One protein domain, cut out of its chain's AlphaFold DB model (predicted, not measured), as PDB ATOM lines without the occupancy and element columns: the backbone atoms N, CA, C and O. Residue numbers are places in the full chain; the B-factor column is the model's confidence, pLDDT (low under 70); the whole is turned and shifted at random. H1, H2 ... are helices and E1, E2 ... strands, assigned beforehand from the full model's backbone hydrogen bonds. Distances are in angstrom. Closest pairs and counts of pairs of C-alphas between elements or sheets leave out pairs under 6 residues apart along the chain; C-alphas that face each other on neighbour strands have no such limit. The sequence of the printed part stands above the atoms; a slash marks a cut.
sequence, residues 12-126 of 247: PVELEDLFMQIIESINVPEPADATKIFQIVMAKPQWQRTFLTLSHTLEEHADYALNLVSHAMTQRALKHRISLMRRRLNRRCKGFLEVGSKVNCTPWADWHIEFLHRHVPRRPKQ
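Overview. This is residues 12 to 126 of the 247 residues of an uncharacterized protein of Exophiala sideris (UniProt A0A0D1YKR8). The long helix H5 crosses the short helix H3, which packs with Phe 51 on the strand hairpin E1 E2, while the start of H2 meets the end of H5. Residues 12 to 18, of which 14 to 18 belong to H1, residues 66 to 72 and the tail 119 to 126 stick out. The printed part has 115 residues with five named helices and two named strands, in the order H1 H2 H3 H4 H5 E1 E2; the sheet E1 - E2 is antiparallel and the class is mostly helix. It is only just compact, close to loose, with a radius of gyration of the C-alphas of 15.8 A, and flat, spanning 52 by 42 by 22 A.

Arrangement. Start at H1, residues 14 to 24, which touches no helix. H2, residues 31 to 43, and H3, residues 51 to 58, form a helical hairpin and only just touch, with 3 pairs of C-alphas within 8 A, the closest Ile 37 and Leu 54 at 7.3 A. H4, residues 64 to 67, is close to H3 but not clearly touching, its closest C-alphas being Ala 65 and His 56, 6.9 A apart. H5, residues 75 to 93, touches H3, closest at the C-alphas of Met 85 and Ser 55, 5.7 A, and is only just about perpendicular to it at 71 degrees. H5 and H2 touch only at their ends, closest at the C-alphas of Arg 92 and Ala 34, 5.4 A. E1, residues 97 to 103, and E2, residues 110 to 115, form an antiparallel hairpin; look for N 98 and O 114, 2.8 A apart, within hydrogen-bond range. Every O i to N i+4 pair is within that range in H1, H2 and H5; H3 has 1 of 4, beside 5 of 5 O i to N i+3 pairs, and H4 is too short for an O i to N i+4 pair.

Along the chain. Find C-alpha 14 at (3.952, 35.039, 235.062), where H1 begins its 15.0 A; H2 runs 18.1 A, H3 11.0 A and H4 5.1 A. H5 runs 26.3 A, E1 16.4 A, and E2 16.8 A to C-alpha 115 at (13.703, 38.698, 217.671).

Size, cuts and confidence. The C-alphas of Val 13 and His 71, 52.6 A apart, are the two farthest apart. The printed part has no cut, and no link is long. Look for pLDDT under 70 at residues 28 to 30, 70 to 71, 104 to 108 and 117 to 126.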
ATOM      1  N   PRO A  12       2.850  41.170 233.816       84.00
ATOM      2  CA  PRO A  12       2.497  40.022 234.645       84.00
ATOM      3  C   PRO A  12       3.758  39.289 235.120       84.00
ATOM      4  O   PRO A  12       4.648  39.025 234.309       84.00
ATOM      5  N   VAL A  13       3.839  38.954 236.409       82.38
ATOM      6  CA  VAL A  13       4.976  38.204 236.985       82.38
ATOM      7  C   VAL A  13       5.141  36.856 236.271       82.38
ATOM      8  O   VAL A  13       6.250  36.379 236.055       82.38
ATOM      9  N   GLU A  14       4.035  36.309 235.775       83.19
ATOM     10  CA  GLU A  14       3.952  35.039 235.062       83.19
ATOM     11  C   GLU A  14       4.627  35.062 233.671       83.19
ATOM     12  O   GLU A  14       4.792  34.014 233.043       83.19
ATOM     13  N   LEU A  15       5.026  36.233 233.145       82.06
ATOM     14  CA  LEU A  15       5.759  36.311 231.871       82.06
ATOM     15  C   LEU A  15       7.173  35.748 231.980       82.06
ATOM     16  O   LEU A  15       7.668  35.178 231.007       82.06
ATOM     17  N   GLU A  16       7.822  35.913 233.132       81.25
ATOM     18  CA  GLU A  16       9.140  35.325 233.368       81.25
ATOM     19  C   GLU A  16       9.041  33.799 233.363       81.25
ATOM     20  O   GLU A  16       9.794  33.147 232.637       81.25
ATOM     21  N   ASP A  17       8.030  33.251 234.040       85.44
ATOM     22  CA  ASP A  17       7.740  31.816 234.047       85.44
ATOM     23  C   ASP A  17       7.451  31.292 232.637       85.44
ATOM     24  O   ASP A  17       7.975  30.251 232.242       85.44
ATOM     25  N   LEU A  18       6.687  32.038 231.830       82.88
ATOM     26  CA  LEU A  18       6.438  31.686 230.431       82.88
ATOM     27  C   LEU A  18       7.738  31.658 229.614       82.88
ATOM     28  O   LEU A  18       7.966  30.723 228.844       82.88
ATOM     29  N   PHE A  19       8.604  32.666 229.755       82.62
ATOM     30  CA  PHE A  19       9.876  32.702 229.030       82.62
ATOM     31  C   PHE A  19      10.821  31.590 229.471       82.62
ATOM     32  O   PHE A  19      11.427  30.944 228.612       82.62
ATOM     33  N   MET A  20      10.909  31.335 230.775       84.06
ATOM     34  CA  MET A  20      11.685  30.231 231.329       84.06
ATOM     35  C   MET A  20      11.153  28.894 230.829       84.06
ATOM     36  O   MET A  20      11.934  28.104 230.314       84.06
ATOM     37  N   GLN A  21       9.836  28.691 230.816       85.50
ATOM     38  CA  GLN A  21       9.223  27.483 230.270       85.50
ATOM     39  C   GLN A  21       9.543  27.299 228.778       85.50
ATOM     40  O   GLN A  21       9.839  26.187 228.335       85.50
ATOM     41  N   ILE A  22       9.532  28.372 227.976       83.00
ATOM     42  CA  ILE A  22       9.913  28.289 226.557       83.00
ATOM     43  C   ILE A  22      11.405  27.947 226.422       83.00
ATOM     44  O   ILE A  22      11.747  27.103 225.588       83.00
ATOM     45  N   ILE A  23      12.287  28.549 227.227       83.06
ATOM     46  CA  ILE A  23      13.729  28.255 227.226       83.06
ATOM     47  C   ILE A  23      13.988  26.805 227.652       83.06
ATOM     48  O   ILE A  23      14.719  26.094 226.966       83.06
ATOM     49  N   GLU A  24      13.344  26.336 228.717       85.06
ATOM     50  CA  GLU A  24      13.427  24.959 229.214       85.06
ATOM     51  C   GLU A  24      12.846  23.947 228.217       85.06
ATOM     52  O   GLU A  24      13.309  22.811 228.132       85.06
ATOM     53  N   SER A  25      11.884  24.364 227.383       84.00
ATOM     54  CA  SER A  25      11.346  23.538 226.292       84.00
ATOM     55  C   SER A  25      12.309  23.364 225.103       84.00
ATOM     56  O   SER A  25      12.033  22.575 224.182       84.00
ATOM     57  N   ILE A  26      13.423  24.106 225.059       84.19
ATOM     58  CA  ILE A  26      14.491  23.896 224.075       84.19
ATOM     59  C   ILE A  26      15.181  22.571 224.422       84.19
ATOM     60  O   ILE A  26      15.882  22.464 225.419       84.19
ATOM     61  N   ASN A  27      14.961  21.544 223.590       75.19
ATOM     62  CA  ASN A  27      15.433  20.180 223.839       75.19
ATOM     63  C   ASN A  27      16.921  20.127 224.248       75.19
ATOM     64  O   ASN A  27      17.798  20.679 223.579       75.19
ATOM     65  N   VAL A  28      17.172  19.376 225.323       59.09
ATOM     66  CA  VAL A  28      18.380  19.405 226.165       59.09
ATOM     67  C   VAL A  28      19.709  18.956 225.526       59.09
ATOM     68  O   VAL A  28      20.738  19.291 226.106       59.09
ATOM     69  N   PRO A  29      19.828  18.320 224.340       62.00
ATOM     70  CA  PRO A  29      21.176  18.103 223.814       62.00
ATOM     71  C   PRO A  29      21.868  19.387 223.322       62.00
ATOM     72  O   PRO A  29      23.084  19.389 223.166       62.00
ATOM     73  N   GLU A  30      21.133  20.467 223.013       68.69
ATOM     74  CA  GLU A  30      21.687  21.572 222.207       68.69
ATOM     75  C   GLU A  30      21.482  23.009 222.749       68.69
ATOM     76  O   GLU A  30      21.414  23.942 221.936       68.69
ATOM     77  N   PRO A  31      21.441  23.270 224.076       78.12
ATOM     78  CA  PRO A  31      21.377  24.644 224.577       78.12
ATOM     79  C   PRO A  31      22.592  25.464 224.115       78.12
ATOM     80  O   PRO A  31      22.445  26.620 223.732       78.12
ATOM     81  N   ALA A  32      23.773  24.841 224.017       84.50
ATOM     82  CA  ALA A  32      24.995  25.493 223.544       84.50
ATOM     83  C   ALA A  32      24.855  26.084 222.129       84.50
ATOM     84  O   ALA A  32      25.379  27.163 221.852       84.50
ATOM     85  N   ASP A  33      24.128  25.412 221.234       86.69
ATOM     86  CA  ASP A  33      23.892  25.906 219.875       86.69
ATOM     87  C   ASP A  33      22.968  27.121 219.867       86.69
ATOM     88  O   ASP A  33      23.241  28.107 219.179       86.69
ATOM     89  N   ALA A  34      21.873  27.051 220.628       88.75
ATOM     90  CA  ALA A  34      20.935  28.158 220.750       88.75
ATOM     91  C   ALA A  34      21.633  29.379 221.364       88.75
ATOM     92  O   ALA A  34      21.547  30.475 220.809       88.75
ATOM     93  N   THR A  35      22.411  29.183 222.433       88.69
ATOM     94  CA  THR A  35      23.214  30.236 223.068       88.69
ATOM     95  C   THR A  35      24.192  30.875 222.085       88.69
ATOM     96  O   THR A  35      24.227  32.101 221.998       88.69
ATOM     97  N   LYS A  36      24.933  30.086 221.293       88.62
ATOM     98  CA  LYS A  36      25.841  30.619 220.257       88.62
ATOM     99  C   LYS A  36      25.094  31.476 219.234       88.62
ATOM    100  O   LYS A  36      25.542  32.573 218.900       88.62
ATOM    101  N   ILE A  37      23.943  30.999 218.757       91.38
ATOM    102  CA  ILE A  37      23.100  31.747 217.816       91.38
ATOM    103  C   ILE A  37      22.656  33.077 218.441       91.38
ATOM    104  O   ILE A  37      22.828  34.126 217.816       91.38
ATOM    105  N   PHE A  38      22.148  33.061 219.676       91.00
ATOM    106  CA  PHE A  38      21.729  34.277 220.373       91.00
ATOM    107  C   PHE A  38      22.886  35.254 220.575       91.00
ATOM    108  O   PHE A  38      22.731  36.433 220.267       91.00
ATOM    109  N   GLN A  39      24.054  34.776 221.007       90.12
ATOM    110  CA  GLN A  39      25.248  35.607 221.181       90.12
ATOM    111  C   GLN A  39      25.641  36.311 219.878       90.12
ATOM    112  O   GLN A  39      25.863  37.521 219.883       90.12
ATOM    113  N   ILE A  40      25.649  35.598 218.748       88.06
ATOM    114  CA  ILE A  40      25.983  36.186 217.441       88.06
ATOM    115  C   ILE A  40      24.938  37.225 217.022       88.06
ATOM    116  O   ILE A  40      25.296  38.322 216.589       88.06
ATOM    117  N   VAL A  41      23.649  36.910 217.161       91.31
ATOM    118  CA  VAL A  41      22.561  37.835 216.809       91.31
ATOM    119  C   VAL A  41      22.591  39.084 217.699       91.31
ATOM    120  O   VAL A  41      22.372  40.191 217.206       91.31
ATOM    121  N   MET A  42      22.895  38.937 218.991       88.62
ATOM    122  CA  MET A  42      23.010  40.052 219.935       88.62
ATOM    123  C   MET A  42      24.244  40.918 219.670       88.62
ATOM    124  O   MET A  42      24.133  42.143 219.732       88.62
ATOM    125  N   ALA A  43      25.384  40.306 219.340       88.06
ATOM    126  CA  ALA A  43      26.632  41.012 219.057       88.06
ATOM    127  C   ALA A  43      26.599  41.767 217.718       88.06
ATOM    128  O   ALA A  43      27.251  42.801 217.570       88.06
ATOM    129  N   LYS A  44      25.836  41.277 216.731       82.75
ATOM    130  CA  LYS A  44      25.783  41.879 215.392       82.75
ATOM    131  C   LYS A  44      24.770  43.025 215.283       82.75
ATOM    132  O   LYS A  44      23.677  42.940 215.852       82.75
ATOM    133  N   PRO A  45      25.058  44.073 214.489       84.75
ATOM    134  CA  PRO A  45      24.059  45.067 214.102       84.75
ATOM    135  C   PRO A  45      23.001  44.448 213.169       84.75
ATOM    136  O   PRO A  45      23.269  43.454 212.497       84.75
ATOM    137  N   GLN A  46      21.799  45.034 213.110       81.62
ATOM    138  CA  GLN A  46      20.637  44.451 212.411       81.62
ATOM    139  C   GLN A  46      20.911  44.098 210.942       81.62
ATOM    140  O   GLN A  46      20.560  43.008 210.499       81.62
ATOM    141  N   TRP A  47      21.620  44.964 210.217       79.19
ATOM    142  CA  TRP A  47      21.964  44.755 208.808       79.19
ATOM    143  C   TRP A  47      22.875  43.535 208.562       79.19
ATOM    144  O   TRP A  47      22.876  42.993 207.463       79.19
ATOM    145  N   GLN A  48      23.600  43.054 209.582       81.62
ATOM    146  CA  GLN A  48      24.442  41.847 209.510       81.62
ATOM    147  C   GLN A  48      23.749  40.576 210.011       81.62
ATOM    148  O   GLN A  48      24.332  39.491 209.969       81.62
ATOM    149  N   ARG A  49      22.531  40.677 210.547       90.31
ATOM    150  CA  ARG A  49      21.789  39.516 211.054       90.31
ATOM    151  C   ARG A  49      21.084  38.851 209.891       90.31
ATOM    152  O   ARG A  49      19.884  39.029 209.724       90.31
ATOM    153  N   THR A  50      21.840  38.148 209.060       90.38
ATOM    154  CA  THR A  50      21.279  37.456 207.900       90.38
ATOM    155  C   THR A  50      21.374  35.943 208.021       90.38
ATOM    156  O   THR A  50      22.201  35.407 208.769       90.38
ATOM    157  N   PHE A  51      20.531  35.243 207.262       90.81
ATOM    158  CA  PHE A  51      20.540  33.785 207.185       90.81
ATOM    159  C   PHE A  51      21.892  33.242 206.751       90.81
ATOM    160  O   PHE A  51      22.377  32.274 207.338       90.81
ATOM    161  N   LEU A  52      22.518  33.873 205.759       87.31
ATOM    162  CA  LEU A  52      23.834  33.451 205.290       87.31
ATOM    163  C   LEU A  52      24.900  33.637 206.364       87.31
ATOM    164  O   LEU A  52      25.669  32.709 206.610       87.31
ATOM    165  N   THR A  53      24.873  34.762 207.079       87.25
ATOM    166  CA  THR A  53      25.808  35.014 208.181       87.25
ATOM    167  C   THR A  53      25.694  33.941 209.263       87.25
ATOM    168  O   THR A  53      26.703  33.361 209.665       87.25
ATOM    169  N   LEU A  54      24.473  33.613 209.700       90.62
ATOM    170  CA  LEU A  54      24.282  32.557 210.696       90.62
ATOM    171  C   LEU A  54      24.535  31.159 210.140       90.62
ATOM    172  O   LEU A  54      24.894  30.266 210.902       90.62
ATOM    173  N   SER A  55      24.408  30.943 208.834       90.12
ATOM    174  CA  SER A  55      24.637  29.624 208.246       90.12
ATOM    175  C   SER A  55      26.087  29.141 208.361       90.12
ATOM    176  O   SER A  55      26.347  27.957 208.172       90.12
ATOM    177  N   HIS A  56      27.037  30.024 208.674       86.81
ATOM    178  CA  HIS A  56      28.412  29.630 208.992       86.81
ATOM    179  C   HIS A  56      28.526  28.955 210.364       86.81
ATOM    180  O   HIS A  56      29.438  28.174 210.585       86.81
ATOM    181  N   THR A  57      27.553  29.165 211.257       86.62
ATOM    182  CA  THR A  57      27.474  28.461 212.550       86.62
ATOM    183  C   THR A  57      27.024  27.005 212.417       86.62
ATOM    184  O   THR A  57      27.038  26.271 213.404       86.62
ATOM    185  N   LEU A  58      26.566  26.586 211.224       84.50
ATOM    186  CA  LEU A  58      26.232  25.189 210.892       84.50
ATOM    187  C   LEU A  58      27.448  24.273 210.864       84.50
ATOM    188  O   LEU A  58      27.284  23.064 210.944       84.50
ATOM    189  N   GLU A  59      28.628  24.850 210.734       87.38
ATOM    190  CA  GLU A  59      29.836  24.121 210.403       87.38
ATOM    191  C   GLU A  59      30.571  23.757 211.691       87.38
ATOM    192  O   GLU A  59      30.695  24.579 212.601       87.38
ATOM    193  N   GLU A  60      31.033  22.513 211.783       83.19
ATOM    194  CA  GLU A  60      31.702  21.992 212.983       83.19
ATOM    195  C   GLU A  60      33.104  22.587 213.159       83.19
ATOM    196  O   GLU A  60      33.575  22.793 214.277       83.19
ATOM    197  N   HIS A  61      33.758  22.901 212.041       85.00
ATOM    198  CA  HIS A  61      35.116  23.414 212.014       85.00
ATOM    199  C   HIS A  61      35.135  24.947 212.053       85.00
ATOM    200  O   HIS A  61      34.546  25.613 211.200       85.00
ATOM    201  N   ALA A  62      35.860  25.518 213.019       78.69
ATOM    202  CA  ALA A  62      35.996  26.970 213.181       78.69
ATOM    203  C   ALA A  62      36.645  27.647 211.958       78.69
ATOM    204  O   ALA A  62      36.328  28.786 211.615       78.69
ATOM    205  N   ASP A  63      37.519  26.920 211.268       79.94
ATOM    206  CA  ASP A  63      38.208  27.330 210.052       79.94
ATOM    207  C   ASP A  63      37.447  26.942 208.775       79.94
ATOM    208  O   ASP A  63      37.935  27.218 207.683       79.94
ATOM    209  N   TYR A  64      36.224  26.397 208.855       83.50
ATOM    210  CA  TYR A  64      35.410  26.117 207.663       83.50
ATOM    211  C   TYR A  64      35.286  27.354 206.777       83.50
ATOM    212  O   TYR A  64      35.466  27.292 205.559       83.50
ATOM    213  N   ALA A  65      35.011  28.506 207.397       77.06
ATOM    214  CA  ALA A  65      34.909  29.758 206.671       77.06
ATOM    215  C   ALA A  65      36.229  30.087 205.960       77.06
ATOM    216  O   ALA A  65      36.173  30.579 204.840       77.06
ATOM    217  N   LEU A  66      37.384  29.774 206.562       78.00
ATOM    218  CA  LEU A  66      38.728  29.985 206.008       78.00
ATOM    219  C   LEU A  66      39.083  28.991 204.891       78.00
ATOM    220  O   LEU A  66      39.700  29.365 203.892       78.00
ATOM    221  N   ASN A  67      38.651  27.746 205.024       80.00
ATOM    222  CA  ASN A  67      39.007  26.667 204.108       80.00
ATOM    223  C   ASN A  67      37.994  26.475 202.985       80.00
ATOM    224  O   ASN A  67      38.219  25.654 202.095       80.00
ATOM    225  N   LEU A  68      36.889  27.228 202.994       77.00
ATOM    226  CA  LEU A  68      35.926  27.210 201.908       77.00
ATOM    227  C   LEU A  68      36.640  27.611 200.612       77.00
ATOM    228  O   LEU A  68      36.956  28.786 200.394       77.00
ATOM    229  N   VAL A  69      36.927  26.608 199.778       75.06
ATOM    230  CA  VAL A  69      37.503  26.790 198.448       75.06
ATOM    231  C   VAL A  69      36.579  27.737 197.689       75.06
ATOM    232  O   VAL A  69      35.360  27.593 197.767       75.06
ATOM    233  N   SER A  70      37.162  28.708 196.981       61.97
ATOM    234  CA  SER A  70      36.526  29.839 196.271       61.97
ATOM    235  C   SER A  70      35.492  29.460 195.189       61.97
ATOM    236  O   SER A  70      35.234  30.222 194.256       61.97
ATOM    237  N   HIS A  71      34.918  28.266 195.226       68.25
ATOM    238  CA  HIS A  71      33.883  27.878 194.294       68.25
ATOM    239  C   HIS A  71      32.625  28.676 194.608       68.25
ATOM    240  O   HIS A  71      32.098  28.647 195.723       68.25
ATOM    241  N   ALA A  72      32.165  29.423 193.606       70.50
ATOM    242  CA  ALA A  72      30.917  30.152 193.673       70.50
ATOM    243  C   ALA A  72      29.808  29.193 194.132       70.50
ATOM    244  O   ALA A  72      29.562  28.164 193.495       70.50
ATOM    245  N   MET A  73      29.146  29.507 195.251       80.25
ATOM    246  CA  MET A  73      27.997  28.719 195.684       80.25
ATOM    247  C   MET A  73      26.930  28.781 194.598       80.25
ATOM    248  O   MET A  73      26.474  29.856 194.207       80.25
ATOM    249  N   THR A  74      26.501  27.614 194.126       87.25
ATOM    250  CA  THR A  74      25.378  27.539 193.194       87.25
ATOM    251  C   THR A  74      24.108  28.047 193.877       87.25
ATOM    252  O   THR A  74      23.922  27.900 195.088       87.25
ATOM    253  N   GLN A  75      23.170  28.594 193.101       83.69
ATOM    254  CA  GLN A  75      21.889  29.068 193.639       83.69
ATOM    255  C   GLN A  75      21.125  27.955 194.386       83.69
ATOM    256  O   GLN A  75      20.432  28.215 195.371       83.69
ATOM    257  N   ARG A  76      21.280  26.697 193.946       87.94
ATOM    258  CA  ARG A  76      20.727  25.514 194.619       87.94
ATOM    259  C   ARG A  76      21.366  25.291 195.991       87.94
ATOM    260  O   ARG A  76      20.631  25.077 196.953       87.94
ATOM    261  N   ALA A  77      22.695  25.382 196.095       87.25
ATOM    262  CA  ALA A  77      23.408  25.265 197.368       87.25
ATOM    263  C   ALA A  77      22.989  26.371 198.348       87.25
ATOM    264  O   ALA A  77      22.734  26.098 199.520       87.25
ATOM    265  N   LEU A  78      22.816  27.598 197.852       85.62
ATOM    266  CA  LEU A  78      22.370  28.726 198.664       85.62
ATOM    267  C   LEU A  78      20.951  28.521 199.219       85.62
ATOM    268  O   LEU A  78      20.727  28.643 200.423       85.62
ATOM    269  N   LYS A  79      19.993  28.143 198.358       86.75
ATOM    270  CA  LYS A  79      18.611  27.826 198.769       86.75
ATOM    271  C   LYS A  79      18.577  26.700 199.802       86.75
ATOM    272  O   LYS A  79      17.826  26.778 200.774       86.75
ATOM    273  N   HIS A  80      19.404  25.675 199.609       89.56
ATOM    274  CA  HIS A  80      19.546  24.578 200.559       89.56
ATOM    275  C   HIS A  80      20.067  25.072 201.916       89.56
ATOM    276  O   HIS A  80      19.462  24.779 202.945       89.56
ATOM    277  N   ARG A  81      21.120  25.898 201.918       89.50
ATOM    278  CA  ARG A  81      21.728  26.465 203.130       89.50
ATOM    279  C   ARG A  81      20.753  27.355 203.912       89.50
ATOM    280  O   ARG A  81      20.633  27.207 205.126       89.50
ATOM    281  N   ILE A  82      19.978  28.196 203.221       87.94
ATOM    282  CA  ILE A  82      18.907  29.006 203.829       87.94
ATOM    283  C   ILE A  82      17.821  28.107 204.440       87.94
ATOM    284  O   ILE A  82      17.399  28.330 205.575       87.94
ATOM    285  N   SER A  83      17.383  27.070 203.717       90.75
ATOM    286  CA  SER A  83      16.373  26.117 204.200       90.75
ATOM    287  C   SER A  83      16.838  25.374 205.460       90.75
ATOM    288  O   SER A  83      16.088  25.278 206.435       90.75
ATOM    289  N   LEU A  84      18.094  24.913 205.480       92.19
ATOM    290  CA  LEU A  84      18.698  24.275 206.651       92.19
ATOM    291  C   LEU A  84      18.773  25.225 207.843       92.19
ATOM    292  O   LEU A  84      18.332  24.865 208.934       92.19
ATOM    293  N   MET A  85      19.267  26.447 207.634       91.56
ATOM    294  CA  MET A  85      19.359  27.432 208.710       91.56
ATOM    295  C   MET A  85      17.971  27.785 209.262       91.56
ATOM    296  O   MET A  85      17.816  27.929 210.470       91.56
ATOM    297  N   ARG A  86      16.928  27.824 208.417       91.81
ATOM    298  CA  ARG A  86      15.542  28.076 208.857       91.81
ATOM    299  C   ARG A  86      15.024  26.961 209.748       91.81
ATOM    300  O   ARG A  86      14.494  27.227 210.821       91.81
ATOM    301  N   ARG A  87      15.222  25.708 209.332       91.69
ATOM    302  CA  ARG A  87      14.874  24.542 210.154       91.69
ATOM    303  C   ARG A  87      15.646  24.550 211.473       91.69
ATOM    304  O   ARG A  87      15.054  24.260 212.510       91.69
ATOM    305  N   ARG A  88      16.933  24.923 211.451       90.38
ATOM    306  CA  ARG A  88      17.758  25.017 212.662       90.38
ATOM    307  C   ARG A  88      17.255  26.098 213.611       90.38
ATOM    308  O   ARG A  88      17.082  25.790 214.781       90.38
ATOM    309  N   LEU A  89      16.972  27.311 213.132       91.69
ATOM    310  CA  LEU A  89      16.419  28.386 213.968       91.69
ATOM    311  C   LEU A  89      15.090  27.971 214.600       91.69
ATOM    312  O   LEU A  89      14.936  28.078 215.812       91.69
ATOM    313  N   ASN A  90      14.175  27.395 213.816       89.94
ATOM    314  CA  ASN A  90      12.885  26.938 214.338       89.94
ATOM    315  C   ASN A  90      13.049  25.845 215.406       89.94
ATOM    316  O   ASN A  90      12.358  25.860 216.423       89.94
ATOM    317  N   ARG A  91      13.983  24.908 215.201       89.50
ATOM    318  CA  ARG A  91      14.232  23.804 216.139       89.50
ATOM    319  C   ARG A  91      14.959  24.254 217.410       89.50
ATOM    320  O   ARG A  91      14.585  23.818 218.494       89.50
ATOM    321  N   ARG A  92      16.004  25.076 217.269       89.31
ATOM    322  CA  ARG A  92      16.931  25.472 218.347       89.31
ATOM    323  C   ARG A  92      16.452  26.678 219.138       89.31
ATOM    324  O   ARG A  92      16.680  26.744 220.333       89.31
ATOM    325  N   CYS A  93      15.809  27.631 218.472       90.06
ATOM    326  CA  CYS A  93      15.404  28.893 219.081       90.06
ATOM    327  C   CYS A  93      13.900  28.943 219.373       90.06
ATOM    328  O   CYS A  93      13.448  29.971 219.846       90.06
ATOM    329  N   LYS A  94      13.120  27.887 219.080       87.94
ATOM    330  CA  LYS A  94      11.691  27.746 219.452       87.94
ATOM    331  C   LYS A  94      10.817  28.979 219.154       87.94
ATOM    332  O   LYS A  94       9.860  29.253 219.862       87.94
ATOM    333  N   GLY A  95      11.141  29.719 218.095       86.62
ATOM    334  CA  GLY A  95      10.415  30.933 217.711       86.62
ATOM    335  C   GLY A  95      10.913  32.232 218.352       86.62
ATOM    336  O   GLY A  95      10.436  33.287 217.968       86.62
ATOM    337  N   PHE A  96      11.918  32.223 219.234       89.25
ATOM    338  CA  PHE A  96      12.541  33.458 219.740       89.25
ATOM    339  C   PHE A  96      13.178  34.312 218.639       89.25
ATOM    340  O   PHE A  96      13.274  35.534 218.772       89.25
ATOM    341  N   LEU A  97      13.635  33.659 217.572       92.12
ATOM    342  CA  LEU A  97      14.145  34.299 216.370       92.12
ATOM    343  C   LEU A  97      13.206  34.011 215.208       92.12
ATOM    344  O   LEU A  97      12.826  32.861 214.982       92.12
ATOM    345  N   GLU A  98      12.896  35.051 214.448       89.81
ATOM    346  CA  GLU A  98      12.049  34.982 213.271       89.81
ATOM    347  C   GLU A  98      12.785  35.425 212.008       89.81
ATOM    348  O   GLU A  98      13.840  36.070 212.036       89.81
ATOM    349  N   VAL A  99      12.201  35.046 210.876       88.62
ATOM    350  CA  VAL A  99      12.644  35.489 209.559       88.62
ATOM    351  C   VAL A  99      11.972  36.824 209.285       88.62
ATOM    352  O   VAL A  99      10.775  36.862 209.020       88.62
ATOM    353  N   GLY A 100      12.750  37.899 209.365       86.94
ATOM    354  CA  GLY A 100      12.291  39.255 209.106       86.94
ATOM    355  C   GLY A 100      12.155  39.546 207.612       86.94
ATOM    356  O   GLY A 100      11.814  38.687 206.796       86.94
ATOM    357  N   SER A 101      12.440  40.785 207.226       85.38
ATOM    358  CA  SER A 101      12.332  41.215 205.835       85.38
ATOM    359  C   SER A 101      13.391  40.570 204.935       85.38
ATOM    360  O   SER A 101      14.522  40.273 205.335       85.38
ATOM    361  N   LYS A 102      13.013  40.354 203.672       84.50
ATOM    362  CA  LYS A 102      13.942  39.944 202.623       84.50
ATOM    363  C   LYS A 102      14.931  41.080 202.365       84.50
ATOM    364  O   LYS A 102      14.525  42.200 202.059       84.50
ATOM    365  N   VAL A 103      16.218  40.766 202.430       80.94
ATOM    366  CA  VAL A 103      17.288  41.689 202.058       80.94
ATOM    367  C   VAL A 103      17.520  41.524 200.564       80.94
ATOM    368  O   VAL A 103      18.000  40.486 200.101       80.94
ATOM    369  N   ASN A 104      17.128  42.529 199.785       67.00
ATOM    370  CA  ASN A 104      17.349  42.536 198.341       67.00
ATOM    371  C   ASN A 104      18.796  42.954 198.043       67.00
ATOM    372  O   ASN A 104      19.053  44.057 197.570       67.00
ATOM    373  N   CYS A 105      19.747  42.070 198.335       56.88
ATOM    374  CA  CYS A 105      21.154  42.250 197.992       56.88
ATOM    375  C   CYS A 105      21.496  41.410 196.755       56.88
ATOM    376  O   CYS A 105      22.104  40.352 196.876       56.88
ATOM    377  N   THR A 106      21.143  41.885 195.554       56.78
ATOM    378  CA  THR A 106      21.564  41.276 194.261       56.78
ATOM    379  C   THR A 106      21.147  39.782 194.140       56.78
ATOM    380  O   THR A 106      20.234  39.428 194.875       56.78
ATOM    381  N   PRO A 107      21.575  38.915 193.184       55.66
ATOM    382  CA  PRO A 107      20.673  37.928 192.545       55.66
ATOM    383  C   PRO A 107      20.102  36.793 193.430       55.66
ATOM    384  O   PRO A 107      19.345  35.949 192.939       55.66
ATOM    385  N   TRP A 108      20.397  36.754 194.729       65.00
ATOM    386  CA  TRP A 108      19.736  35.893 195.707       65.00
ATOM    387  C   TRP A 108      19.004  36.678 196.794       65.00
ATOM    388  O   TRP A 108      19.415  37.730 197.263       65.00
ATOM    389  N   ALA A 109      17.903  36.083 197.242       76.56
ATOM    390  CA  ALA A 109      17.174  36.517 198.418       76.56
ATOM    391  C   ALA A 109      17.922  36.083 199.687       76.56
ATOM    392  O   ALA A 109      17.894  34.893 200.009       76.56
ATOM    393  N   ASP A 110      18.543  37.016 200.408       84.56
ATOM    394  CA  ASP A 110      18.863  36.803 201.825       84.56
ATOM    395  C   ASP A 110      17.715  37.345 202.689       84.56
ATOM    396  O   ASP A 110      16.807  38.021 202.197       84.56
ATOM    397  N   TRP A 111      17.708  37.006 203.971       88.94
ATOM    398  CA  TRP A 111      16.644  37.376 204.898       88.94
ATOM    399  C   TRP A 111      17.242  37.864 206.207       88.94
ATOM    400  O   TRP A 111      18.195  37.265 206.714       88.94
ATOM    401  N   HIS A 112      16.675  38.937 206.755       90.88
ATOM    402  CA  HIS A 112      17.025  39.392 208.090       90.88
ATOM    403  C   HIS A 112      16.514  38.419 209.149       90.88
ATOM    404  O   HIS A 112      15.518  37.718 208.964       90.88
ATOM    405  N   ILE A 113      17.225  38.384 210.267       91.31
ATOM    406  CA  ILE A 113      16.868  37.620 211.452       91.31
ATOM    407  C   ILE A 113      16.594  38.606 212.569       91.31
ATOM    408  O   ILE A 113      17.450  39.422 212.933       91.31
ATOM    409  N   GLU A 114      15.387  38.516 213.105       90.94
ATOM    410  CA  GLU A 114      14.874  39.424 214.122       90.94
ATOM    411  C   GLU A 114      14.399  38.632 215.337       90.94
ATOM    412  O   GLU A 114      14.203  37.421 215.274       90.94
ATOM    413  N   PHE A 115      14.291  39.305 216.481       89.62
ATOM    414  CA  PHE A 115      13.703  38.698 217.671       89.62
ATOM    415  C   PHE A 115      12.188  38.863 217.589       89.62
ATOM    416  O   PHE A 115      11.733  40.005 217.522       89.62
ATOM    417  N   LEU A 116      11.439  37.760 217.677       82.25
ATOM    418  CA  LEU A 116       9.973  37.727 217.525       82.25
ATOM    419  C   LEU A 116       9.254  38.745 218.430       82.25
ATOM    420  O   LEU A 116       8.265  39.362 218.056       82.25
ATOM    421  N   HIS A 117       9.779  38.975 219.634       68.88
ATOM    422  CA  HIS A 117       9.149  39.860 220.618       68.88
ATOM    423  C   HIS A 117       9.596  41.323 220.526       68.88
ATOM    424  O   HIS A 117       9.235  42.139 221.374       68.88
ATOM    425  N   ARG A 118      10.371  41.699 219.502       55.09
ATOM    426  CA  ARG A 118      10.875  43.069 219.346       55.09
ATOM    427  C   ARG A 118      10.066  43.891 218.345       55.09
ATOM    428  O   ARG A 118      10.632  44.699 217.622       55.09
ATOM    429  N   HIS A 119       8.738  43.823 218.409       41.84
ATOM    430  CA  HIS A 119       7.863  44.869 217.862       41.84
ATOM    431  C   HIS A 119       7.750  46.086 218.798       41.84
ATOM    432  O   HIS A 119       6.676  46.640 219.013       41.84
ATOM    433  N   VAL A 120       8.877  46.569 219.329       45.06
ATOM    434  CA  VAL A 120       8.974  48.001 219.619       45.06
ATOM    435  C   VAL A 120       9.584  48.593 218.359       45.06
ATOM    436  O   VAL A 120      10.776  48.367 218.143       45.06
ATOM    437  N   PRO A 121       8.817  49.291 217.498       43.53
ATOM    438  CA  PRO A 121       9.362  49.921 216.307       43.53
ATOM    439  C   PRO A 121      10.434  50.913 216.742       43.53
ATOM    440  O   PRO A 121      10.166  52.058 217.116       43.53
ATOM    441  N   ARG A 122      11.686  50.464 216.723       42.06
ATOM    442  CA  ARG A 122      12.829  51.340 216.863       42.06
ATOM    443  C   ARG A 122      12.901  52.037 215.519       42.06
ATOM    444  O   ARG A 122      13.400  51.455 214.561       42.06
ATOM    445  N   ARG A 123      12.306  53.234 215.429       37.28
ATOM    446  CA  ARG A 123      12.396  54.066 214.223       37.28
ATOM    447  C   ARG A 123      13.863  54.056 213.789       37.28
ATOM    448  O   ARG A 123      14.705  54.436 214.615       37.28
ATOM    449  N   PRO A 124      14.195  53.586 212.575       40.88
ATOM    450  CA  PRO A 124      15.550  53.728 212.084       40.88
ATOM    451  C   PRO A 124      15.845  55.226 212.124       40.88
ATOM    452  O   PRO A 124      15.107  56.026 211.549       40.88
ATOM    453  N   LYS A 125      16.863  55.629 212.894       37.94
ATOM    454  CA  LYS A 125      17.374  56.992 212.780       37.94
ATOM    455  C   LYS A 125      17.817  57.117 211.327       37.94
ATOM    456  O   LYS A 125      18.675  56.352 210.900       37.94
ATOM    457  N   GLN A 126      17.171  58.003 210.573       36.47
ATOM    458  CA  GLN A 126      17.559  58.331 209.205       36.47
ATOM    459  C   GLN A 126      19.011  58.797 209.221       36.47
ATOM    460  O   GLN A 126      19.339  59.897 209.648       36.47
TER     461      GLN A 126